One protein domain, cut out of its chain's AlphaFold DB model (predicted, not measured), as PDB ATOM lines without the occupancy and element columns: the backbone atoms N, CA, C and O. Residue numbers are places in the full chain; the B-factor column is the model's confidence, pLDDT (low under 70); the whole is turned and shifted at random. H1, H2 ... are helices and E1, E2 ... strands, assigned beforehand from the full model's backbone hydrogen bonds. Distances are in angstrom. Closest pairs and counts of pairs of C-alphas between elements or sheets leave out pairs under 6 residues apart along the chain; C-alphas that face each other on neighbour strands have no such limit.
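AT A GLANCE: This is residues 21 to 179 of the 187 residues of the protein "NAD(P)-binding domain" of Phaffia rhodozyma (UniProt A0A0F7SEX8). This is an elongated model of two lobes: in one, H1, H4 and H9 surround the small parallel strand pair E1 and E4, with H5 at one end of that pair, and in the other, H3 and H6 pack on H7 with H2 close by. The second small strand pair, E2 and E3, lies between the lobes, and the stretch holding H8 returns from the helical lobe to H9 in the first. The printed part has 159 residues with nine named helices and four named strands, in the order H1 E1 E2 H2 H3 E3 H4 H5 E4 H6 H7 H8 H9; it is mostly helix. Both sheets have two strands and are parallel, E1 beside E4 and E2 beside E3. The whole is loose, with a radius of gyration of the C-alphas of 18.6 A, and spans 56 by 31 by 26 A.

IN THESE COORDINATES: Find C-alpha 51 at (383.552, 87.333, 83.159), where E1, residues 51 to 54, begins its 9.2 A; its neighbour E4 is residues 116 to 119, 9.7 A long. Around them look for H1, residues 31 to 44, 20.7 A; H4, residues 89 to 101, 18.4 A; H5, residues 112 to 115; and H9, residues 172 to 178, ending with C-alpha 178 at (392.523, 100.636, 85.641). E2 is residues 56 to 58 and E3 residues 86 to 88. Farther off are H2, residues 68 to 71, H3, residues 75 to 79, H6, residues 127 to 133, and H7, residues 141 to 152, 16.3 A, starting with C-alpha 141 at (415.989, 64.468, 86.462). H8 is residues 162 to 165.

HOW THE PARTS SIT: Look first at E1 and E4, parallel at 19 degrees, with N 53 and O 117 2.8 A apart, within hydrogen-bond range. The closest C-alphas of H1 and E1, Glu 36 and Val 51, are 6.9 A apart; those of E4 and H9, Phe 117 and Phe 174, are 6.2 A apart. H1 touches H5 with residues 40 to 44 alone, closest at the C-alphas of Leu 40 and Ser 112, 5.3 A. E1 and H4 are near each other. E1 runs on into E2 at 65 degrees; E2 is parallel to E3, with N 87 and O 56 2.9 A apart. E2, H2, H3 and E3 form a strand-helix-strand unit, two parallel neighbour strands with helices between, and its crossover is right-handed. H7 touches H3, closest at the C-alphas of Lys 75 and Trp 145, 5.6 A. With residues 142 to 146 alone H7 touches H6, at a steep tilt of 60 degrees, opposite ways; the C-alphas of Ser 132 and Arg 143 are closest, 4.6 A. H8 touches no helix. Every O i to N i+4 pair is within hydrogen-bond range in H3, H4, H6 and H7, against 8 of 10 in H1 and 2 of 3 in H9; H2, H5 and H8 are too short for such a pair.

THE WHOLE: The two C-alphas farthest apart, those of Gly 46 and Glu 139, are 57.0 A apart. The printed part has no cut and no long link. Mean pLDDT of the printed part is 88.9; look for values under 70 at residues 109 to 114 and 135 to 139.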
ATOM      1  N   ASP A  21     393.058  87.364  72.963       93.50
ATOM      2  CA  ASP A  21     392.691  88.510  73.781       93.50
ATOM      3  C   ASP A  21     391.228  88.385  74.243       93.50
ATOM      4  O   ASP A  21     390.552  87.365  74.041       93.50
ATOM      5  N   ARG A  22     390.698  89.438  74.864       91.25
ATOM      6  CA  ARG A  22     389.286  89.471  75.268       91.25
ATOM      7  C   ARG A  22     388.293  89.460  74.097       91.25
ATOM      8  O   ARG A  22     387.129  89.134  74.312       91.25
ATOM      9  N   ASN A  23     388.728  89.808  72.887       90.19
ATOM     10  CA  ASN A  23     387.881  89.880  71.693       90.19
ATOM     11  C   ASN A  23     387.808  88.537  70.953       90.19
ATOM     12  O   ASN A  23     386.895  88.298  70.166       90.19
ATOM     13  N   SER A  24     388.749  87.637  71.229       91.25
ATOM     14  CA  SER A  24     388.799  86.289  70.667       91.25
ATOM     15  C   SER A  24     387.581  85.470  71.112       91.25
ATOM     16  O   SER A  24     387.341  85.406  72.310       91.25
ATOM     17  N   PRO A  25     386.810  84.800  70.240       89.75
ATOM     18  CA  PRO A  25     385.533  84.177  70.618       89.75
ATOM     19  C   PRO A  25     385.680  83.080  71.695       89.75
ATOM     20  O   PRO A  25     386.691  82.366  71.693       89.75
ATOM     21  N   PRO A  26     384.694  82.904  72.604       89.50
ATOM     22  CA  PRO A  26     384.672  81.762  73.516       89.50
ATOM     23  C   PRO A  26     384.678  80.452  72.726       89.50
ATOM     24  O   PRO A  26     384.104  80.370  71.641       89.50
ATOM     25  N   ASN A  27     385.310  79.408  73.262       89.69
ATOM     26  CA  ASN A  27     385.324  78.108  72.595       89.69
ATOM     27  C   ASN A  27     383.992  77.363  72.838       89.69
ATOM     28  O   ASN A  27     383.776  76.890  73.957       89.69
ATOM     29  N   PRO A  28     383.138  77.173  71.814       90.81
ATOM     30  CA  PRO A  28     381.807  76.597  71.999       90.81
ATOM     31  C   PRO A  28     381.833  75.086  72.274       90.81
ATOM     32  O   PRO A  28     380.822  74.512  72.676       90.81
ATOM     33  N   THR A  29     382.967  74.414  72.052       93.75
ATOM     34  CA  THR A  29     383.064  72.950  72.155       93.75
ATOM     35  C   THR A  29     383.369  72.458  73.565       93.75
ATOM     36  O   THR A  29     383.318  71.255  73.807       93.75
ATOM     37  N   ASN A  30     383.684  73.357  74.504       94.00
ATOM     38  CA  ASN A  30     383.967  72.985  75.886       94.00
ATOM     39  C   ASN A  30     383.019  73.671  76.876       94.00
ATOM     40  O   ASN A  30     382.546  74.783  76.645       94.00
ATOM     41  N   ALA A  31     382.795  73.010  78.013       95.88
ATOM     42  CA  ALA A  31     381.869  73.473  79.046       95.88
ATOM     43  C   ALA A  31     382.210  74.874  79.586       95.88
ATOM     44  O   ALA A  31     381.311  75.636  79.925       95.88
ATOM     45  N   ARG A  32     383.499  75.250  79.629       92.44
ATOM     46  CA  ARG A  32     383.925  76.576  80.102       92.44
ATOM     47  C   ARG A  32     383.500  77.687  79.142       92.44
ATOM     48  O   ARG A  32     382.992  78.700  79.600       92.44
ATOM     49  N   GLY A  33     383.696  77.506  77.837       93.06
ATOM     50  CA  GLY A  33     383.288  78.497  76.839       93.06
ATOM     51  C   GLY A  33     381.769  78.577  76.669       93.06
ATOM     52  O   GLY A  33     381.243  79.657  76.403       93.06
ATOM     53  N   GLN A  34     381.056  77.469  76.895       94.19
ATOM     54  CA  GLN A  34     379.590  77.460  76.965       94.19
ATOM     55  C   GLN A  34     379.085  78.280  78.161       94.19
ATOM     56  O   GLN A  34     378.279  79.184  77.968       94.19
ATOM     57  N   ALA A  35     379.628  78.043  79.360       93.69
ATOM     58  CA  ALA A  35     379.275  78.809  80.556       93.69
ATOM     59  C   ALA A  35     379.633  80.301  80.426       93.69
ATOM     60  O   ALA A  35     378.848  81.163  80.800       93.69
ATOM     61  N   GLU A  36     380.799  80.626  79.853       92.69
ATOM     62  CA  GLU A  36     381.164  82.014  79.540       92.69
ATOM     63  C   GLU A  36     380.117  82.673  78.635       92.69
ATOM     64  O   GLU A  36     379.678  83.783  78.918       92.69
ATOM     65  N   THR A  37     379.679  81.984  77.579       91.38
ATOM     66  CA  THR A  37     378.659  82.509  76.661       91.38
ATOM     67  C   THR A  37     377.326  82.750  77.373       91.38
ATOM     68  O   THR A  37     376.707  83.792  77.169       91.38
ATOM     69  N   GLU A  38     376.909  81.831  78.244       91.06
ATOM     70  CA  GLU A  38     375.698  81.974  79.057       91.06
ATOM     71  C   GLU A  38     375.762  83.213  79.967       91.06
ATOM     72  O   GLU A  38     374.855  84.045  79.933       91.06
ATOM     73  N   PHE A  39     376.862  83.409  80.703       90.31
ATOM     74  CA  PHE A  39     377.035  84.586  81.564       90.31
ATOM     75  C   PHE A  39     377.086  85.901  80.782       90.31
ATOM     76  O   PHE A  39     376.542  86.913  81.224       90.31
ATOM     77  N   LEU A  40     377.727  85.915  79.614       87.31
ATOM     78  CA  LEU A  40     377.778  87.122  78.794       87.31
ATOM     79  C   LEU A  40     376.401  87.492  78.228       87.31
ATOM     80  O   LEU A  40     376.114  88.680  78.105       87.31
ATOM     81  N   ASN A  41     375.528  86.514  77.968       86.31
ATOM     82  CA  ASN A  41     374.153  86.784  77.549       86.31
ATOM     83  C   ASN A  41     373.319  87.437  78.664       86.31
ATOM     84  O   ASN A  41     372.538  88.335  78.369       86.31
ATOM     85  N   LEU A  42     373.564  87.116  79.943       85.31
ATOM     86  CA  LEU A  42     372.910  87.819  81.061       85.31
ATOM     87  C   LEU A  42     373.232  89.323  81.082       85.31
ATOM     88  O   LEU A  42     372.411  90.120  81.536       85.31
ATOM     89  N   SER A  43     374.400  89.726  80.556       75.69
ATOM     90  CA  SER A  43     374.763  91.149  80.434       75.69
ATOM     91  C   SER A  43     373.846  91.918  79.487       75.69
ATOM     92  O   SER A  43     373.657  93.122  79.641       75.69
ATOM     93  N   ILE A  44     373.296  91.221  78.493       70.88
ATOM     94  CA  ILE A  44     372.393  91.783  77.486       70.88
ATOM     95  C   ILE A  44     370.986  91.942  78.078       70.88
ATOM     96  O   ILE A  44     370.307  92.924  77.783       70.88
ATOM     97  N   ASP A  45     370.592  91.052  78.992       70.50
ATOM     98  CA  ASP A  45     369.279  91.047  79.655       70.50
ATOM     99  C   ASP A  45     369.162  92.059  80.816       70.50
ATOM    100  O   ASP A  45     368.212  92.025  81.599       70.50
ATOM    101  N   GLY A  46     370.115  92.990  80.932       71.25
ATOM    102  CA  GLY A  46     370.089  94.082  81.910       71.25
ATOM    103  C   GLY A  46     370.781  93.782  83.242       71.25
ATOM    104  O   GLY A  46     370.725  94.621  84.143       71.25
ATOM    105  N   HIS A  47     371.455  92.636  83.382       79.50
ATOM    106  CA  HIS A  47     372.287  92.344  84.550       79.50
ATOM    107  C   HIS A  47     373.714  92.864  84.361       79.50
ATOM    108  O   HIS A  47     374.319  92.687  83.310       79.50
ATOM    109  N   GLU A  48     374.324  93.426  85.400       82.06
ATOM    110  CA  GLU A  48     375.750  93.752  85.353       82.06
ATOM    111  C   GLU A  48     376.586  92.488  85.564       82.06
ATOM    112  O   GLU A  48     376.891  92.098  86.689       82.06
ATOM    113  N   THR A  49     376.939  91.821  84.464       87.62
ATOM    114  CA  THR A  49     377.791  90.629  84.501       87.62
ATOM    115  C   THR A  49     379.159  90.936  83.907       87.62
ATOM    116  O   THR A  49     379.280  91.626  82.898       87.62
ATOM    117  N   VAL A  50     380.211  90.430  84.553       91.38
ATOM    118  CA  VAL A  50     381.594  90.501  84.071       91.38
ATOM    119  C   VAL A  50     382.230  89.126  84.222       91.38
ATOM    120  O   VAL A  50     382.166  88.521  85.291       91.38
ATOM    121  N   VAL A  51     382.871  88.633  83.162       93.38
ATOM    122  CA  VAL A  51     383.552  87.333  83.159       93.38
ATOM    123  C   VAL A  51     385.062  87.533  83.247       93.38
ATOM    124  O   VAL A  51     385.683  88.119  82.360       93.38
ATOM    125  N   LEU A  52     385.672  86.994  84.304       96.00
ATOM    126  CA  LEU A  52     387.124  86.958  84.472       96.00
ATOM    127  C   LEU A  52     387.668  85.575  84.097       96.00
ATOM    128  O   LEU A  52     387.578  84.611  84.859       96.00
ATOM    129  N   ASN A  53     388.283  85.476  82.923       96.31
ATOM    130  CA  ASN A  53     388.976  84.276  82.481       96.31
ATOM    131  C   ASN A  53     390.363  84.190  83.116       96.31
ATOM    132  O   ASN A  53     391.355  84.662  82.559       96.31
ATOM    133  N   LEU A  54     390.426  83.546  84.279       97.31
ATOM    134  CA  LEU A  54     391.682  83.338  84.991       97.31
ATOM    135  C   LEU A  54     392.588  82.351  84.241       97.31
ATOM    136  O   LEU A  54     392.129  81.292  83.780       97.31
ATOM    137  N   ALA A  55     393.872  82.705  84.162       96.12
ATOM    138  CA  ALA A  55     394.965  81.794  83.845       96.12
ATOM    139  C   ALA A  55     395.255  80.838  85.026       96.12
ATOM    140  O   ALA A  55     394.484  80.766  85.986       96.12
ATOM    141  N   GLY A  56     396.337  80.054  84.964       94.06
ATOM    142  CA  GLY A  56     396.666  79.122  86.049       94.06
ATOM    143  C   GLY A  56     396.993  79.856  87.357       94.06
ATOM    144  O   GLY A  56     397.794  80.785  87.375       94.06
ATOM    145  N   LEU A  57     396.368  79.442  88.460       94.94
ATOM    146  CA  LEU A  57     396.519  80.099  89.763       94.94
ATOM    147  C   LEU A  57     397.764  79.620  90.506       94.94
ATOM    148  O   LEU A  57     397.865  78.423  90.779       94.94
ATOM    149  N   PHE A  58     398.631  80.544  90.923       94.56
ATOM    150  CA  PHE A  58     399.744  80.283  91.848       94.56
ATOM    151  C   PHE A  58     399.688  81.185  93.094       94.56
ATOM    152  O   PHE A  58     398.878  82.111  93.169       94.56
ATOM    153  N   GLY A  59     400.537  80.898  94.083       92.94
ATOM    154  CA  GLY A  59     400.625  81.648  95.341       92.94
ATOM    155  C   GLY A  59     400.114  80.872  96.555       92.94
ATOM    156  O   GLY A  59     399.355  79.909  96.423       92.94
ATOM    157  N   GLY A  60     400.552  81.271  97.753       90.06
ATOM    158  CA  GLY A  60     400.272  80.537  98.992       90.06
ATOM    159  C   GLY A  60     400.759  79.087  98.903       90.06
ATOM    160  O   GLY A  60     401.926  78.830  98.630       90.06
ATOM    161  N   GLU A  61     399.851  78.128  99.071       89.62
ATOM    162  CA  GLU A  61     400.156  76.692  98.955       89.62
ATOM    163  C   GLU A  61     400.280  76.204  97.495       89.62
ATOM    164  O   GLU A  61     400.771  75.102  97.230       89.62
ATOM    165  N   ARG A  62     399.862  77.016  96.511       88.81
ATOM    166  CA  ARG A  62     399.935  76.690  95.077       88.81
ATOM    167  C   ARG A  62     401.294  77.073  94.511       88.81
ATOM    168  O   ARG A  62     401.446  78.064  93.796       88.81
ATOM    169  N   LEU A  63     402.289  76.265  94.850       84.88
ATOM    170  CA  LEU A  63     403.671  76.471  94.436       84.88
ATOM    171  C   LEU A  63     403.916  75.797  93.085       84.88
ATOM    172  O   LEU A  63     403.705  74.592  92.951       84.88
ATOM    173  N   VAL A  64     404.402  76.562  92.102       83.06
ATOM    174  CA  VAL A  64     404.652  76.090  90.724       83.06
ATOM    175  C   VAL A  64     405.573  74.871  90.706       83.06
ATOM    176  O   VAL A  64     405.365  73.942  89.926       83.06
ATOM    177  N   ARG A  65     406.530  74.817  91.641       78.88
ATOM    178  CA  ARG A  65     407.436  73.675  91.789       78.88
ATOM    179  C   ARG A  65     406.723  72.339  92.023       78.88
ATOM    180  O   ARG A  65     407.189  71.306  91.563       78.88
ATOM    181  N   ASN A  66     405.554  72.364  92.660       80.94
ATOM    182  CA  ASN A  66     404.772  71.162  92.947       80.94
ATOM    183  C   ASN A  66     403.966  70.681  91.725       80.94
ATOM    184  O   ASN A  66     403.278  69.664  91.801       80.94
ATOM    185  N   TRP A  67     403.976  71.422  90.613       80.12
ATOM    186  CA  TRP A  67     403.174  71.093  89.435       80.12
ATOM    187  C   TRP A  67     403.934  70.280  88.409       80.12
ATOM    188  O   TRP A  67     403.297  69.537  87.675       80.12
ATOM    189  N   ILE A  68     405.261  70.394  88.342       72.19
ATOM    190  CA  ILE A  68     406.014  69.786  87.241       72.19
ATOM    191  C   ILE A  68     405.886  68.269  87.258       72.19
ATOM    192  O   ILE A  68     405.478  67.718  86.244       72.19
ATOM    193  N   ALA A  69     406.018  67.629  88.421       73.06
ATOM    194  CA  ALA A  69     405.764  66.193  88.568       73.06
ATOM    195  C   ALA A  69     404.333  65.765  88.170       73.06
ATOM    196  O   ALA A  69     404.101  64.610  87.841       73.06
ATOM    197  N   ARG A  70     403.356  66.683  88.193       79.12
ATOM    198  CA  ARG A  70     401.975  66.419  87.745       79.12
ATOM    199  C   ARG A  70     401.752  66.728  86.269       79.12
ATOM    200  O   ARG A  70     400.820  66.208  85.666       79.12
ATOM    201  N   VAL A  71     402.511  67.673  85.725       78.81
ATOM    202  CA  VAL A  71     402.349  68.175  84.362       78.81
ATOM    203  C   VAL A  71     403.147  67.310  83.396       78.81
ATOM    204  O   VAL A  71     402.637  67.018  82.315       78.81
ATOM    205  N   ALA A  72     404.356  66.908  83.776       82.62
ATOM    206  CA  ALA A  72     405.244  66.041  83.022       82.62
ATOM    207  C   ALA A  72     406.032  65.151  83.994       82.62
ATOM    208  O   ALA A  72     407.019  65.579  84.589       82.62
ATOM    209  N   ASP A  73     405.555  63.925  84.157       84.88
ATOM    210  CA  ASP A  73     406.137  62.874  84.991       84.88
ATOM    211  C   ASP A  73     407.292  62.122  84.308       84.88
ATOM    212  O   ASP A  73     408.048  61.430  84.983       84.88
ATOM    213  N   ASP A  74     407.473  62.296  82.995       90.06
ATOM    214  CA  ASP A  74     408.610  61.776  82.236       90.06
ATOM    215  C   ASP A  74     409.113  62.751  81.141       90.06
ATOM    216  O   ASP A  74     408.525  63.812  80.871       90.06
ATOM    217  N   LYS A  75     410.224  62.386  80.478       92.75
ATOM    218  CA  LYS A  75     410.830  63.170  79.384       92.75
ATOM    219  C   LYS A  75     409.882  63.365  78.195       92.75
ATOM    220  O   LYS A  75     409.867  64.442  77.600       92.75
ATOM    221  N   GLU A  76     409.101  62.349  77.832       94.44
ATOM    222  CA  GLU A  76     408.192  62.396  76.680       94.44
ATOM    223  C   GLU A  76     406.999  63.322  76.940       94.44
ATOM    224  O   GLU A  76     406.570  64.074  76.057       94.44
ATOM    225  N   ALA A  77     406.478  63.309  78.164       92.31
ATOM    226  CA  ALA A  77     405.453  64.217  78.636       92.31
ATOM    227  C   ALA A  77     405.975  65.656  78.649       92.31
ATOM    228  O   ALA A  77     405.251  66.556  78.212       92.31
ATOM    229  N   LEU A  78     407.227  65.875  79.079       92.44
ATOM    230  CA  LEU A  78     407.861  67.196  79.089       92.44
ATOM    231  C   LEU A  78     408.118  67.728  77.675       92.44
ATOM    232  O   LEU A  78     407.878  68.910  77.415       92.44
ATOM    233  N   ARG A  79     408.528  66.863  76.737       94.94
ATOM    234  CA  ARG A  79     408.731  67.226  75.324       94.94
ATOM    235  C   ARG A  79     407.490  67.879  74.717       94.94
ATOM    236  O   ARG A  79     407.586  68.883  74.022       94.94
ATOM    237  N   LYS A  80     406.308  67.350  75.040       93.75
ATOM    238  CA  LYS A  80     405.015  67.817  74.511       93.75
ATOM    239  C   LYS A  80     404.522  69.130  75.130       93.75
ATOM    240  O   LYS A  80     403.466  69.626  74.734       93.75
ATOM    241  N   LYS A  81     405.212  69.683  76.132       93.56
ATOM    242  CA  LYS A  81     404.789  70.925  76.791       93.56
ATOM    243  C   LYS A  81     405.257  72.152  76.026       93.56
ATOM    244  O   LYS A  81     406.395  72.210  75.571       93.56
ATOM    245  N   GLY A  82     404.376  73.145  75.947       93.56
ATOM    246  CA  GLY A  82     404.665  74.488  75.445       93.56
ATOM    247  C   GLY A  82     404.737  75.505  76.584       93.56
ATOM    248  O   GLY A  82     405.370  75.261  77.611       93.56
ATOM    249  N   GLY A  83     404.055  76.632  76.405       93.62
ATOM    250  CA  GLY A  83     403.955  77.699  77.388       93.62
ATOM    251  C   GLY A  83     402.810  77.524  78.387       93.62
ATOM    252  O   GLY A  83     401.842  76.794  78.156       93.62
ATOM    253  N   VAL A  84     402.902  78.244  79.501       94.12
ATOM    254  CA  VAL A  84     401.844  78.392  80.501       94.12
ATOM    255  C   VAL A  84     401.698  79.857  80.901       94.12
ATOM    256  O   VAL A  84     402.677  80.583  81.044       94.12
ATOM    257  N   HIS A  85     400.454  80.290  81.086       95.88
ATOM    258  CA  HIS A  85     400.117  81.601  81.634       95.88
ATOM    259  C   HIS A  85     399.636  81.441  83.062       95.88
ATOM    260  O   HIS A  85     398.878  80.509  83.353       95.88
ATOM    261  N   LEU A  86     400.041  82.365  83.927       96.00
ATOM    262  CA  LEU A  86     399.786  82.278  85.355       96.00
ATOM    263  C   LEU A  86     399.302  83.610  85.928       96.00
ATOM    264  O   LEU A  86     399.477  84.668  85.327       96.00
ATOM    265  N   ILE A  87     398.639  83.538  87.076       97.62
ATOM    266  CA  ILE A  87     398.234  84.690  87.878       97.62
ATOM    267  C   ILE A  87     398.284  84.324  89.361       97.62
ATOM    268  O   ILE A  87     397.889  83.222  89.753       97.62
ATOM    269  N   HIS A  88     398.787  85.236  90.187       97.56
ATOM    270  CA  HIS A  88     398.856  85.023  91.626       97.56
ATOM    271  C   HIS A  88     397.505  85.298  92.298       97.56
ATOM    272  O   HIS A  88     396.785  86.206  91.885       97.56
ATOM    273  N   GLY A  89     397.193  84.582  93.383       96.69
ATOM    274  CA  GLY A  89     395.988  84.808  94.197       96.69
ATOM    275  C   GLY A  89     395.775  86.276  94.603       96.69
ATOM    276  O   GLY A  89     394.726  86.831  94.306       96.69
ATOM    277  N   ASP A  90     396.786  86.928  95.193       96.94
ATOM    278  CA  ASP A  90     396.763  88.370  95.513       96.94
ATOM    279  C   ASP A  90     396.367  89.264  94.329       96.94
ATOM    280  O   ASP A  90     395.594  90.205  94.504       96.94
ATOM    281  N   ASP A  91     396.885  88.984  93.129       98.00
ATOM    282  CA  ASP A  91     396.557  89.774  91.941       98.00
ATOM    283  C   ASP A  91     395.113  89.520  91.500       98.00
ATOM    284  O   ASP A  91     394.413  90.467  91.163       98.00
ATOM    285  N   VAL A  92     394.617  88.279  91.594       97.88
ATOM    286  CA  VAL A  92     393.195  87.969  91.354       97.88
ATOM    287  C   VAL A  92     392.294  88.704  92.343       97.88
ATOM    288  O   VAL A  92     391.314  89.321  91.928       97.88
ATOM    289  N   SER A  93     392.621  88.680  93.637       96.94
ATOM    290  CA  SER A  93     391.868  89.410  94.660       96.94
ATOM    291  C   SER A  93     391.860  90.909  94.376       96.94
ATOM    292  O   SER A  93     390.811  91.545  94.459       96.94
ATOM    293  N   HIS A  94     393.005  91.467  93.985       96.25
ATOM    294  CA  HIS A  94     393.109  92.870  93.610       96.25
ATOM    295  C   HIS A  94     392.258  93.199  92.374       96.25
ATOM    296  O   HIS A  94     391.537  94.194  92.400       96.25
ATOM    297  N   CYS A  95     392.264  92.347  91.340       96.69
ATOM    298  CA  CYS A  95     391.400  92.500  90.169       96.69
ATOM    299  C   CYS A  95     389.916  92.508  90.549       96.69
ATOM    300  O   CYS A  95     389.181  93.376  90.094       96.69
ATOM    301  N   ILE A  96     389.473  91.575  91.399       96.44
ATOM    302  CA  ILE A  96     388.067  91.487  91.823       96.44
ATOM    303  C   ILE A  96     387.656  92.741  92.597       96.44
ATOM    304  O   ILE A  96     386.638  93.347  92.276       96.44
ATOM    305  N   VAL A  97     388.449  93.157  93.589       96.31
ATOM    306  CA  VAL A  97     388.143  94.358  94.383       96.31
ATOM    307  C   VAL A  97     388.091  95.593  93.490       96.31
ATOM    308  O   VAL A  97     387.138  96.364  93.577       96.31
ATOM    309  N   ARG A  98     389.076  95.752  92.597       95.06
ATOM    310  CA  ARG A  98     389.132  96.887  91.673       95.06
ATOM    311  C   ARG A  98     387.931  96.910  90.733       95.06
ATOM    312  O   ARG A  98     387.325  97.958  90.558       95.06
ATOM    313  N   LEU A  99     387.570  95.753  90.182       93.25
ATOM    314  CA  LEU A  99     386.418  95.599  89.304       93.25
ATOM    315  C   LEU A  99     385.120  96.011  90.003       93.25
ATOM    316  O   LEU A  99     384.360  96.780  89.433       93.25
ATOM    317  N   VAL A 100     384.880  95.514  91.221       91.94
ATOM    318  CA  VAL A 100     383.653  95.792  91.989       91.94
ATOM    319  C   VAL A 100     383.543  97.267  92.375       91.94
ATOM    320  O   VAL A 100     382.449  97.821  92.351       91.94
ATOM    321  N   GLN A 101     384.657  97.907  92.737       93.25
ATOM    322  CA  GLN A 101     384.670  99.322  93.129       93.25
ATOM    323  C   GLN A 101     384.395 100.273  91.960       93.25
ATOM    324  O   GLN A 101     383.807 101.329  92.167       93.25
ATOM    325  N   ASP A 102     384.791  99.879  90.751       90.62
ATOM    326  CA  ASP A 102     384.817 100.746  89.577       90.62
ATOM    327  C   ASP A 102     383.982 100.166  88.416       90.62
ATOM    328  O   ASP A 102     384.335 100.329  87.245       90.62
ATOM    329  N   LEU A 103     382.878  99.469  88.717       86.44
ATOM    330  CA  LEU A 103     382.002  98.877  87.692       86.44
ATOM    331  C   LEU A 103     381.485  99.919  86.687       86.44
ATOM    332  O   LEU A 103     381.380  99.616  85.496       86.44
ATOM    333  N   ASP A 104     381.248 101.147  87.148       83.81
ATOM    334  CA  ASP A 104     380.781 102.273  86.333       83.81
ATOM    335  C   ASP A 104     381.822 102.765  85.312       83.81
ATOM    336  O   ASP A 104     381.462 103.425  84.335       83.81
ATOM    337  N   LEU A 105     383.111 102.447  85.503       82.00
ATOM    338  CA  LEU A 105     384.161 102.778  84.528       82.00
ATOM    339  C   LEU A 105     384.112 101.872  83.296       82.00
ATOM    340  O   LEU A 105     384.711 102.189  82.266       82.00
ATOM    341  N   LEU A 106     383.424 100.732  83.387       82.62
ATOM    342  CA  LEU A 106     383.303  99.828  82.260       82.62
ATOM    343  C   LEU A 106     382.306 100.383  81.235       82.62
ATOM    344  O   LEU A 106     381.189 100.759  81.603       82.62
ATOM    345  N   PRO A 107     382.643 100.353  79.931       73.56
ATOM    346  CA  PRO A 107     381.703 100.714  78.879       73.56
ATOM    347  C   PRO A 107     380.399  99.930  79.029       73.56
ATOM    348  O   PRO A 107     380.418  98.738  79.367       73.56
ATOM    349  N   LYS A 108     379.254 100.579  78.790       72.69
ATOM    350  CA  LYS A 108     377.977  99.856  78.697       72.69
ATOM    351  C   LYS A 108     378.134  98.715  77.685       72.69
ATOM    352  O   LYS A 108     378.777  98.939  76.661       72.69
ATOM    353  N   PRO A 109     377.603  97.515  77.968       67.56
ATOM    354  CA  PRO A 109     377.736  96.399  77.047       67.56
ATOM    355  C   PRO A 109     376.984  96.725  75.752       67.56
ATOM    356  O   PRO A 109     375.762  96.666  75.693       67.56
ATOM    357  N   ASP A 110     377.726  97.111  74.720       65.75
ATOM    358  CA  ASP A 110     377.261  97.199  73.334       65.75
ATOM    359  C   ASP A 110     377.369  95.839  72.619       65.75
ATOM    360  O   ASP A 110     376.823  95.641  71.534       65.75
ATOM    361  N   SER A 111     378.065  94.888  73.249       63.69
ATOM    362  CA  SER A 111     378.308  93.527  72.788       63.69
ATOM    363  C   SER A 111     378.720  92.613  73.950       63.69
ATOM    364  O   SER A 111     379.157  93.068  75.010       63.69
ATOM    365  N   SER A 112     378.629  91.297  73.743       56.78
ATOM    366  CA  SER A 112     379.010  90.287  74.738       56.78
ATOM    367  C   SER A 112     380.511  90.291  75.076       56.78
ATOM    368  O   SER A 112     380.889  89.900  76.176       56.78
ATOM    369  N   SER A 113     381.401  90.776  74.201       59.69
ATOM    370  CA  SER A 113     382.843  90.869  74.500       59.69
ATOM    371  C   SER A 113     383.205  92.057  75.409       59.69
ATOM    372  O   SER A 113     384.255  92.040  76.067       59.69
ATOM    373  N   ALA A 114     382.324  93.057  75.532       66.19
ATOM    374  CA  ALA A 114     382.555  94.279  76.308       66.19
ATOM    375  C   ALA A 114     382.744  94.039  77.818       66.19
ATOM    376  O   ALA A 114     383.279  94.904  78.516       66.19
ATOM    377  N   ARG A 115     382.391  92.849  78.321       82.25
ATOM    378  CA  ARG A 115     382.440  92.514  79.752       82.25
ATOM    379  C   ARG A 115     383.200  91.222  80.076       82.25
ATOM    380  O   ARG A 115     383.069  90.690  81.173       82.25
ATOM    381  N   ARG A 116     384.041  90.722  79.167       91.62
ATOM    382  CA  ARG A 116     385.003  89.645  79.472       91.62
ATOM    383  C   ARG A 116     386.432  90.155  79.502       91.62
ATOM    384  O   ARG A 116     386.814  90.987  78.681       91.62
ATOM    385  N   PHE A 117     387.229  89.583  80.395       94.69
ATOM    386  CA  PHE A 117     388.654  89.867  80.523       94.69
ATOM    387  C   PHE A 117     389.449  88.579  80.660       94.69
ATOM    388  O   PHE A 117     389.012  87.637  81.320       94.69
ATOM    389  N   ILE A 118     390.634  88.543  80.057       96.38
ATOM    390  CA  ILE A 118     391.635  87.515  80.340       96.38
ATOM    391  C   ILE A 118     392.532  88.046  81.449       96.38
ATOM    392  O   ILE A 118     393.030  89.164  81.350       96.38
ATOM    393  N   ILE A 119     392.745  87.246  82.495       97.69
ATOM    394  CA  ILE A 119     393.550  87.639  83.652       97.69
ATOM    395  C   ILE A 119     394.768  86.720  83.755       97.69
ATOM    396  O   ILE A 119     394.668  85.562  84.171       97.69
ATOM    397  N   CYS A 120     395.925  87.260  83.379       97.12
ATOM    398  CA  CYS A 120     397.248  86.694  83.625       97.12
ATOM    399  C   CYS A 120     398.236  87.807  83.995       97.12
ATOM    400  O   CYS A 120     397.953  88.991  83.807       97.12
ATOM    401  N   ASP A 121     399.410  87.428  84.486       96.62
ATOM    402  CA  ASP A 121     400.496  88.338  84.857       96.62
ATOM    403  C   ASP A 121     401.235  88.971  83.658       96.62
ATOM    404  O   ASP A 121     402.346  89.486  83.802       96.62
ATOM    405  N   THR A 122     400.619  88.951  82.470       95.31
ATOM    406  CA  THR A 122     401.154  89.421  81.179       95.31
ATOM    407  C   THR A 122     402.399  88.674  80.688       95.31
ATOM    408  O   THR A 122     403.082  89.136  79.775       95.31
ATOM    409  N   ARG A 123     402.697  87.496  81.256       94.19
ATOM    410  CA  ARG A 123     403.826  86.651  80.852       94.19
ATOM    411  C   ARG A 123     403.350  85.310  80.319       94.19
ATOM    412  O   ARG A 123     402.293  84.801  80.695       94.19
ATOM    413  N   VAL A 124     404.170  84.730  79.449       94.81
ATOM    414  CA  VAL A 124     404.132  83.309  79.105       94.81
ATOM    415  C   VAL A 124     405.408  82.677  79.644       94.81
ATOM    416  O   VAL A 124     406.501  83.192  79.416       94.81
ATOM    417  N   TYR A 125     405.266  81.586  80.384       94.31
ATOM    418  CA  TYR A 125     406.381  80.824  80.932       94.31
ATOM    419  C   TYR A 125     406.577  79.559  80.111       94.31
ATOM    420  O   TYR A 125     405.602  78.884  79.791       94.31
ATOM    421  N   ASP A 126     407.818  79.220  79.784       94.62
ATOM    422  CA  ASP A 126     408.142  77.961  79.121       94.62
ATOM    423  C   ASP A 126     408.279  76.842  80.161       94.62
ATOM    424  O   ASP A 126     409.056  76.959  81.108       94.62
ATOM    425  N   TRP A 127     407.557  75.732  79.985       93.81
ATOM    426  CA  TRP A 127     407.697  74.574  80.868       93.81
ATOM    427  C   TRP A 127     409.118  74.007  80.909       93.81
ATOM    428  O   TRP A 127     409.509  73.498  81.954       93.81
ATOM    429  N   TRP A 128     409.896  74.098  79.826       94.19
ATOM    430  CA  TRP A 128     411.297  73.660  79.838       94.19
ATOM    431  C   TRP A 128     412.162  74.590  80.687       94.19
ATOM    432  O   TRP A 128     412.988  74.119  81.465       94.19
ATOM    433  N   ASP A 129     411.933  75.901  80.592       93.94
ATOM    434  CA  ASP A 129     412.631  76.901  81.405       93.94
ATOM    435  C   ASP A 129     412.321  76.708  82.896       93.94
ATOM    436  O   ASP A 129     413.235  76.559  83.713       93.94
ATOM    437  N   LEU A 130     411.037  76.562  83.239       91.75
ATOM    438  CA  LEU A 130     410.595  76.252  84.602       91.75
ATOM    439  C   LEU A 130     411.194  74.930  85.107       91.75
ATOM    440  O   LEU A 130     411.709  74.886  86.224       91.75
ATOM    441  N   ALA A 131     411.174  73.874  84.281       90.50
ATOM    442  CA  ALA A 131     411.758  72.565  84.592       90.50
ATOM    443  C   ALA A 131     413.275  72.611  84.817       90.50
ATOM    444  O   ALA A 131     413.823  71.831  85.594       90.50
ATOM    445  N   SER A 132     413.966  73.530  84.146       90.00
ATOM    446  CA  SER A 132     415.414  73.677  84.268       90.00
ATOM    447  C   SER A 132     415.846  74.504  85.484       90.00
ATOM    448  O   SER A 132     416.890  74.217  86.077       90.00
ATOM    449  N   SER A 133     415.051  75.512  85.859       86.31
ATOM    450  CA  SER A 133     415.429  76.554  86.822       86.31
ATOM    451  C   SER A 133     414.965  76.267  88.249       86.31
ATOM    452  O   SER A 133     415.674  76.585  89.204       86.31
ATOM    453  N   LEU A 134     413.809  75.628  88.420       79.31
ATOM    454  CA  LEU A 134     413.255  75.378  89.745       79.31
ATOM    455  C   LEU A 134     413.898  74.132  90.407       79.31
ATOM    456  O   LEU A 134     414.382  73.212  89.733       79.31
ATOM    457  N   PRO A 135     413.959  74.065  91.749       68.19
ATOM    458  CA  PRO A 135     414.364  72.867  92.486       68.19
ATOM    459  C   PRO A 135     413.173  71.904  92.596       68.19
ATOM    460  O   PRO A 135     412.418  71.944  93.565       68.19
ATOM    461  N   LEU A 136     412.958  71.106  91.551       64.56
ATOM    462  CA  LEU A 136     411.695  70.390  91.327       64.56
ATOM    463  C   LEU A 136     411.703  68.937  91.763       64.56
ATOM    464  O   LEU A 136     410.666  68.419  92.167       64.56
ATOM    465  N   ASP A 137     412.857  68.292  91.683       65.00
ATOM    466  CA  ASP A 137     413.047  66.908  92.074       65.00
ATOM    467  C   ASP A 137     414.357  66.765  92.878       65.00
ATOM    468  O   ASP A 137     415.303  67.541  92.697       65.00
ATOM    469  N   PRO A 138     414.430  65.801  93.814       60.78
ATOM    470  CA  PRO A 138     415.656  65.521  94.565       60.78
ATOM    471  C   PRO A 138     416.817  65.056  93.672       60.78
ATOM    472  O   PRO A 138     417.980  65.208  94.038       60.78
ATOM    473  N   GLU A 139     416.498  64.488  92.507       62.81
ATOM    474  CA  GLU A 139     417.437  63.797  91.618       62.81
ATOM    475  C   GLU A 139     417.899  64.638  90.409       62.81
ATOM    476  O   GLU A 139     418.743  64.194  89.629       62.81
ATOM    477  N   ALA A 140     417.402  65.872  90.255       71.81
ATOM    478  CA  ALA A 140     417.666  66.758  89.114       71.81
ATOM    479  C   ALA A 140     417.304  66.151  87.735       71.81
ATOM    480  O   ALA A 140     417.891  66.540  86.714       71.81
ATOM    481  N   GLU A 141     416.357  65.206  87.681       84.62
ATOM    482  CA  GLU A 141     415.989  64.468  86.462       84.62
ATOM    483  C   GLU A 141     415.365  65.379  85.408       84.62
ATOM    484  O   GLU A 141     415.796  65.373  84.253       84.62
ATOM    485  N   SER A 142     414.435  66.237  85.819       87.06
ATOM    486  CA  SER A 142     413.816  67.265  84.975       87.06
ATOM    487  C   SER A 142     414.859  68.131  84.261       87.06
ATOM    488  O   SER A 142     414.790  68.328  83.046       87.06
ATOM    489  N   ARG A 143     415.912  68.567  84.964       89.94
ATOM    490  CA  ARG A 143     417.011  69.349  84.367       89.94
ATOM    491  C   ARG A 143     417.827  68.539  83.363       89.94
ATOM    492  O   ARG A 143     418.322  69.095  82.382       89.94
ATOM    493  N   ARG A 144     418.019  67.238  83.611       92.00
ATOM    494  CA  ARG A 144     418.691  66.331  82.668       92.00
ATOM    495  C   ARG A 144     417.853  66.169  81.402       92.00
ATOM    496  O   ARG A 144     418.397  66.365  80.317       92.00
ATOM    497  N   TRP A 145     416.553  65.907  81.545       93.38
ATOM    498  CA  TRP A 145     415.621  65.794  80.424       93.38
ATOM    499  C   TRP A 145     415.605  67.058  79.579       93.38
ATOM    500  O   TRP A 145     415.770  66.959  78.371       93.38
ATOM    501  N   VAL A 146     415.517  68.245  80.186       94.69
ATOM    502  CA  VAL A 146     415.554  69.509  79.433       94.69
ATOM    503  C   VAL A 146     416.836  69.636  78.605       94.69
ATOM    504  O   VAL A 146     416.763  69.965  77.427       94.69
ATOM    505  N   ARG A 147     418.016  69.312  79.157       95.25
ATOM    506  CA  ARG A 147     419.279  69.356  78.389       95.25
ATOM    507  C   ARG A 147     419.316  68.359  77.230       95.25
ATOM    508  O   ARG A 147     419.932  68.644  76.206       95.25
ATOM    509  N   GLU A 148     418.731  67.178  77.403       96.69
ATOM    510  CA  GLU A 148     418.588  66.196  76.323       96.69
ATOM    511  C   GLU A 148     417.641  66.712  75.244       96.69
ATOM    512  O   GLU A 148     418.023  66.749  74.081       96.69
ATOM    513  N   LEU A 149     416.467  67.203  75.640       97.19
ATOM    514  CA  LEU A 149     415.455  67.755  74.744       97.19
ATOM    515  C   LEU A 149     415.967  68.968  73.960       97.19
ATOM    516  O   LEU A 149     415.736  69.053  72.760       97.19
ATOM    517  N   MET A 150     416.730  69.865  74.593       97.25
ATOM    518  CA  MET A 150     417.384  70.984  73.908       97.25
ATOM    519  C   MET A 150     418.334  70.510  72.801       97.25
ATOM    520  O   MET A 150     418.358  71.094  71.721       97.25
ATOM    521  N   ARG A 151     419.092  69.425  73.030       97.69
ATOM    522  CA  ARG A 151     419.954  68.833  71.992       97.69
ATOM    523  C   ARG A 151     419.146  68.144  70.899       97.69
ATOM    524  O   ARG A 151     419.446  68.322  69.726       97.69
ATOM    525  N   GLU A 152     418.150  67.352  71.285       97.50
ATOM    526  CA  GLU A 152     417.321  66.569  70.365       97.50
ATOM    527  C   GLU A 152     416.465  67.464  69.454       97.50
ATOM    528  O   GLU A 152     416.338  67.179  68.267       97.50
ATOM    529  N   GLU A 153     415.923  68.568  69.978       95.69
ATOM    530  CA  GLU A 153     415.093  69.521  69.224       95.69
ATOM    531  C   GLU A 153     415.866  70.741  68.705       95.69
ATOM    532  O   GLU A 153     415.269  71.649  68.131       95.69
ATOM    533  N   SER A 154     417.195  70.756  68.858       95.00
ATOM    534  CA  SER A 154     418.067  71.855  68.414       95.00
ATOM    535  C   SER A 154     417.676  73.231  68.979       95.00
ATOM    536  O   SER A 154     417.836  74.250  68.311       95.00
ATOM    537  N   GLU A 155     417.187  73.270  70.221       95.69
ATOM    538  CA  GLU A 155     416.855  74.506  70.937       95.69
ATOM    539  C   GLU A 155     418.109  75.020  71.672       95.69
ATOM    540  O   GLU A 155     418.565  74.388  72.630       95.69
ATOM    541  N   PRO A 156     418.707  76.155  71.259       93.88
ATOM    542  CA  PRO A 156     419.999  76.595  71.788       93.88
ATOM    543  C   PRO A 156     419.904  77.264  73.166       93.88
ATOM    544  O   PRO A 156     420.907  77.353  73.874       93.88
ATOM    545  N   VAL A 157     418.727  77.778  73.539       95.50
ATOM    546  CA  VAL A 157     418.522  78.578  74.753       95.50
ATOM    547  C   VAL A 157     417.072  78.496  75.230       95.50
ATOM    548  O   VAL A 157     416.172  78.196  74.446       95.50
ATOM    549  N   LEU A 158     416.863  78.770  76.517       95.62
ATOM    550  CA  LEU A 158     415.549  78.914  77.140       95.62
ATOM    551  C   LEU A 158     415.324  80.371  77.591       95.62
ATOM    552  O   LEU A 158     416.300  81.052  77.918       95.62
ATOM    553  N   PRO A 159     414.068  80.854  77.633       95.12
ATOM    554  CA  PRO A 159     412.856  80.170  77.170       95.12
ATOM    555  C   PRO A 159     412.845  79.985  75.644       95.12
ATOM    556  O   PRO A 159     413.448  80.774  74.912       95.12
ATOM    557  N   ARG A 160     412.157  78.943  75.159       94.75
ATOM    558  CA  ARG A 160     411.996  78.707  73.716       94.75
ATOM    559  C   ARG A 160     411.235  79.862  73.048       94.75
ATOM    560  O   ARG A 160     410.420  80.524  73.701       94.75
ATOM    561  N   PRO A 161     411.438  80.099  71.737       91.25
ATOM    562  CA  PRO A 161     410.701  81.121  70.995       91.25
ATOM    563  C   PRO A 161     409.182  80.957  71.121       91.25
ATOM    564  O   PRO A 161     408.669  79.840  71.148       91.25
ATOM    565  N   THR A 162     408.430  82.059  71.114       86.69
ATOM    566  CA  THR A 162     406.973  82.048  71.355       86.69
ATOM    567  C   THR A 162     406.180  81.153  70.400       86.69
ATOM    568  O   THR A 162     405.176  80.583  70.814       86.69
ATOM    569  N   GLY A 163     406.638  80.963  69.156       87.31
ATOM    570  CA  GLY A 163     406.022  80.018  68.209       87.31
ATOM    571  C   GLY A 163     406.051  78.556  68.684       87.31
ATOM    572  O   GLY A 163     405.207  77.757  68.295       87.31
ATOM    573  N   ARG A 164     406.974  78.209  69.591       89.56
ATOM    574  CA  ARG A 164     407.111  76.880  70.217       89.56
ATOM    575  C   ARG A 164     406.313  76.751  71.515       89.56
ATOM    576  O   ARG A 164     406.110  75.648  72.011       89.56
ATOM    577  N   LEU A 165     405.836  77.870  72.062       90.44
ATOM    578  CA  LEU A 165     405.069  77.905  73.309       90.44
ATOM    579  C   LEU A 165     403.564  77.681  73.080       90.44
ATOM    580  O   LEU A 165     402.820  77.461  74.036       90.44
ATOM    581  N   GLY A 166     403.111  77.668  71.826       89.69
ATOM    582  CA  GLY A 166     401.715  77.439  71.471       89.69
ATOM    583  C   GLY A 166     400.865  78.693  71.665       89.69
ATOM    584  O   GLY A 166     401.166  79.750  71.112       89.69
ATOM    585  N   ARG A 167     399.764  78.566  72.413       90.12
ATOM    586  CA  ARG A 167     398.824  79.670  72.641       90.12
ATOM    587  C   ARG A 167     399.438  80.746  73.532       90.12
ATOM    588  O   ARG A 167     399.897  80.436  74.628       90.12
ATOM    589  N   VAL A 168     399.295  82.003  73.118       94.31
ATOM    590  CA  VAL A 168     399.644  83.179  73.918       94.31
ATOM    591  C   VAL A 168     398.377  83.934  74.315       94.31
ATOM    592  O   VAL A 168     397.485  84.132  73.497       94.31
ATOM    593  N   LEU A 169     398.286  84.334  75.580       95.38
ATOM    594  CA  LEU A 169     397.214  85.168  76.111       95.38
ATOM    595  C   LEU A 169     397.668  86.626  76.211       95.38
ATOM    596  O   LEU A 169     398.668  86.915  76.869       95.38
ATOM    597  N   ASP A 170     396.901  87.529  75.609       95.50
ATOM    598  CA  ASP A 170     397.010  88.969  75.813       95.50
ATOM    599  C   ASP A 170     395.988  89.410  76.869       95.50
ATOM    600  O   ASP A 170     394.777  89.369  76.653       95.50
ATOM    601  N   ALA A 171     396.492  89.774  78.046       95.81
ATOM    602  CA  ALA A 171     395.692  90.190  79.197       95.81
ATOM    603  C   ALA A 171     395.790  91.696  79.475       95.81
ATOM    604  O   ALA A 171     395.361  92.142  80.540       95.81
ATOM    605  N   ARG A 172     396.390  92.482  78.570       95.88
ATOM    606  CA  ARG A 172     396.686  93.902  78.816       95.88
ATOM    607  C   ARG A 172     395.442  94.736  79.094       95.88
ATOM    608  O   ARG A 172     395.493  95.570  79.989       95.88
ATOM    609  N   ASP A 173     394.330  94.443  78.423       93.62
ATOM    610  CA  ASP A 173     393.100  95.240  78.512       93.62
ATOM    611  C   ASP A 173     392.632  95.495  79.948       93.62
ATOM    612  O   ASP A 173     392.271  96.618  80.290       93.62
ATOM    613  N   PHE A 174     392.644  94.468  80.808       94.62
ATOM    614  CA  PHE A 174     392.237  94.646  82.202       94.62
ATOM    615  C   PHE A 174     393.189  95.623  82.903       94.62
ATOM    616  O   PHE A 174     392.769  96.608  83.494       94.62
ATOM    617  N   TRP A 175     394.491  95.380  82.807       95.88
ATOM    618  CA  TRP A 175     395.507  96.200  83.462       95.88
ATOM    619  C   TRP A 175     395.479  97.660  82.983       95.88
ATOM    620  O   TRP A 175     395.596  98.573  83.800       95.88
ATOM    621  N   GLU A 176     395.257  97.873  81.684       94.31
ATOM    622  CA  GLU A 176     395.206  99.189  81.046       94.31
ATOM    623  C   GLU A 176     393.975 100.007  81.463       94.31
ATOM    624  O   GLU A 176     394.131 101.185  81.781       94.31
ATOM    625  N   ILE A 177     392.782  99.398  81.558       91.44
ATOM    626  CA  ILE A 177     391.546 100.098  81.974       91.44
ATOM    627  C   ILE A 177     391.711 100.783  83.332       91.44
ATOM    628  O   ILE A 177     391.271 101.917  83.516       91.44
ATOM    629  N   TRP A 178     392.352 100.108  84.286       92.56
ATOM    630  CA  TRP A 178     392.523 100.636  85.641       92.56
ATOM    631  C   TRP A 178     393.904 101.240  85.905       92.56
ATOM    632  O   TRP A 178     394.146 101.685  87.027       92.56
ATOM    633  N   GLY A 179     394.804 101.263  84.915       94.50
ATOM    634  CA  GLY A 179     396.163 101.792  85.069       94.50
ATOM    635  C   GLY A 179     396.979 101.073  86.149       94.50
ATOM    636  O   GLY A 179     397.769 101.699  86.855       94.50
TER     637      GLY A 179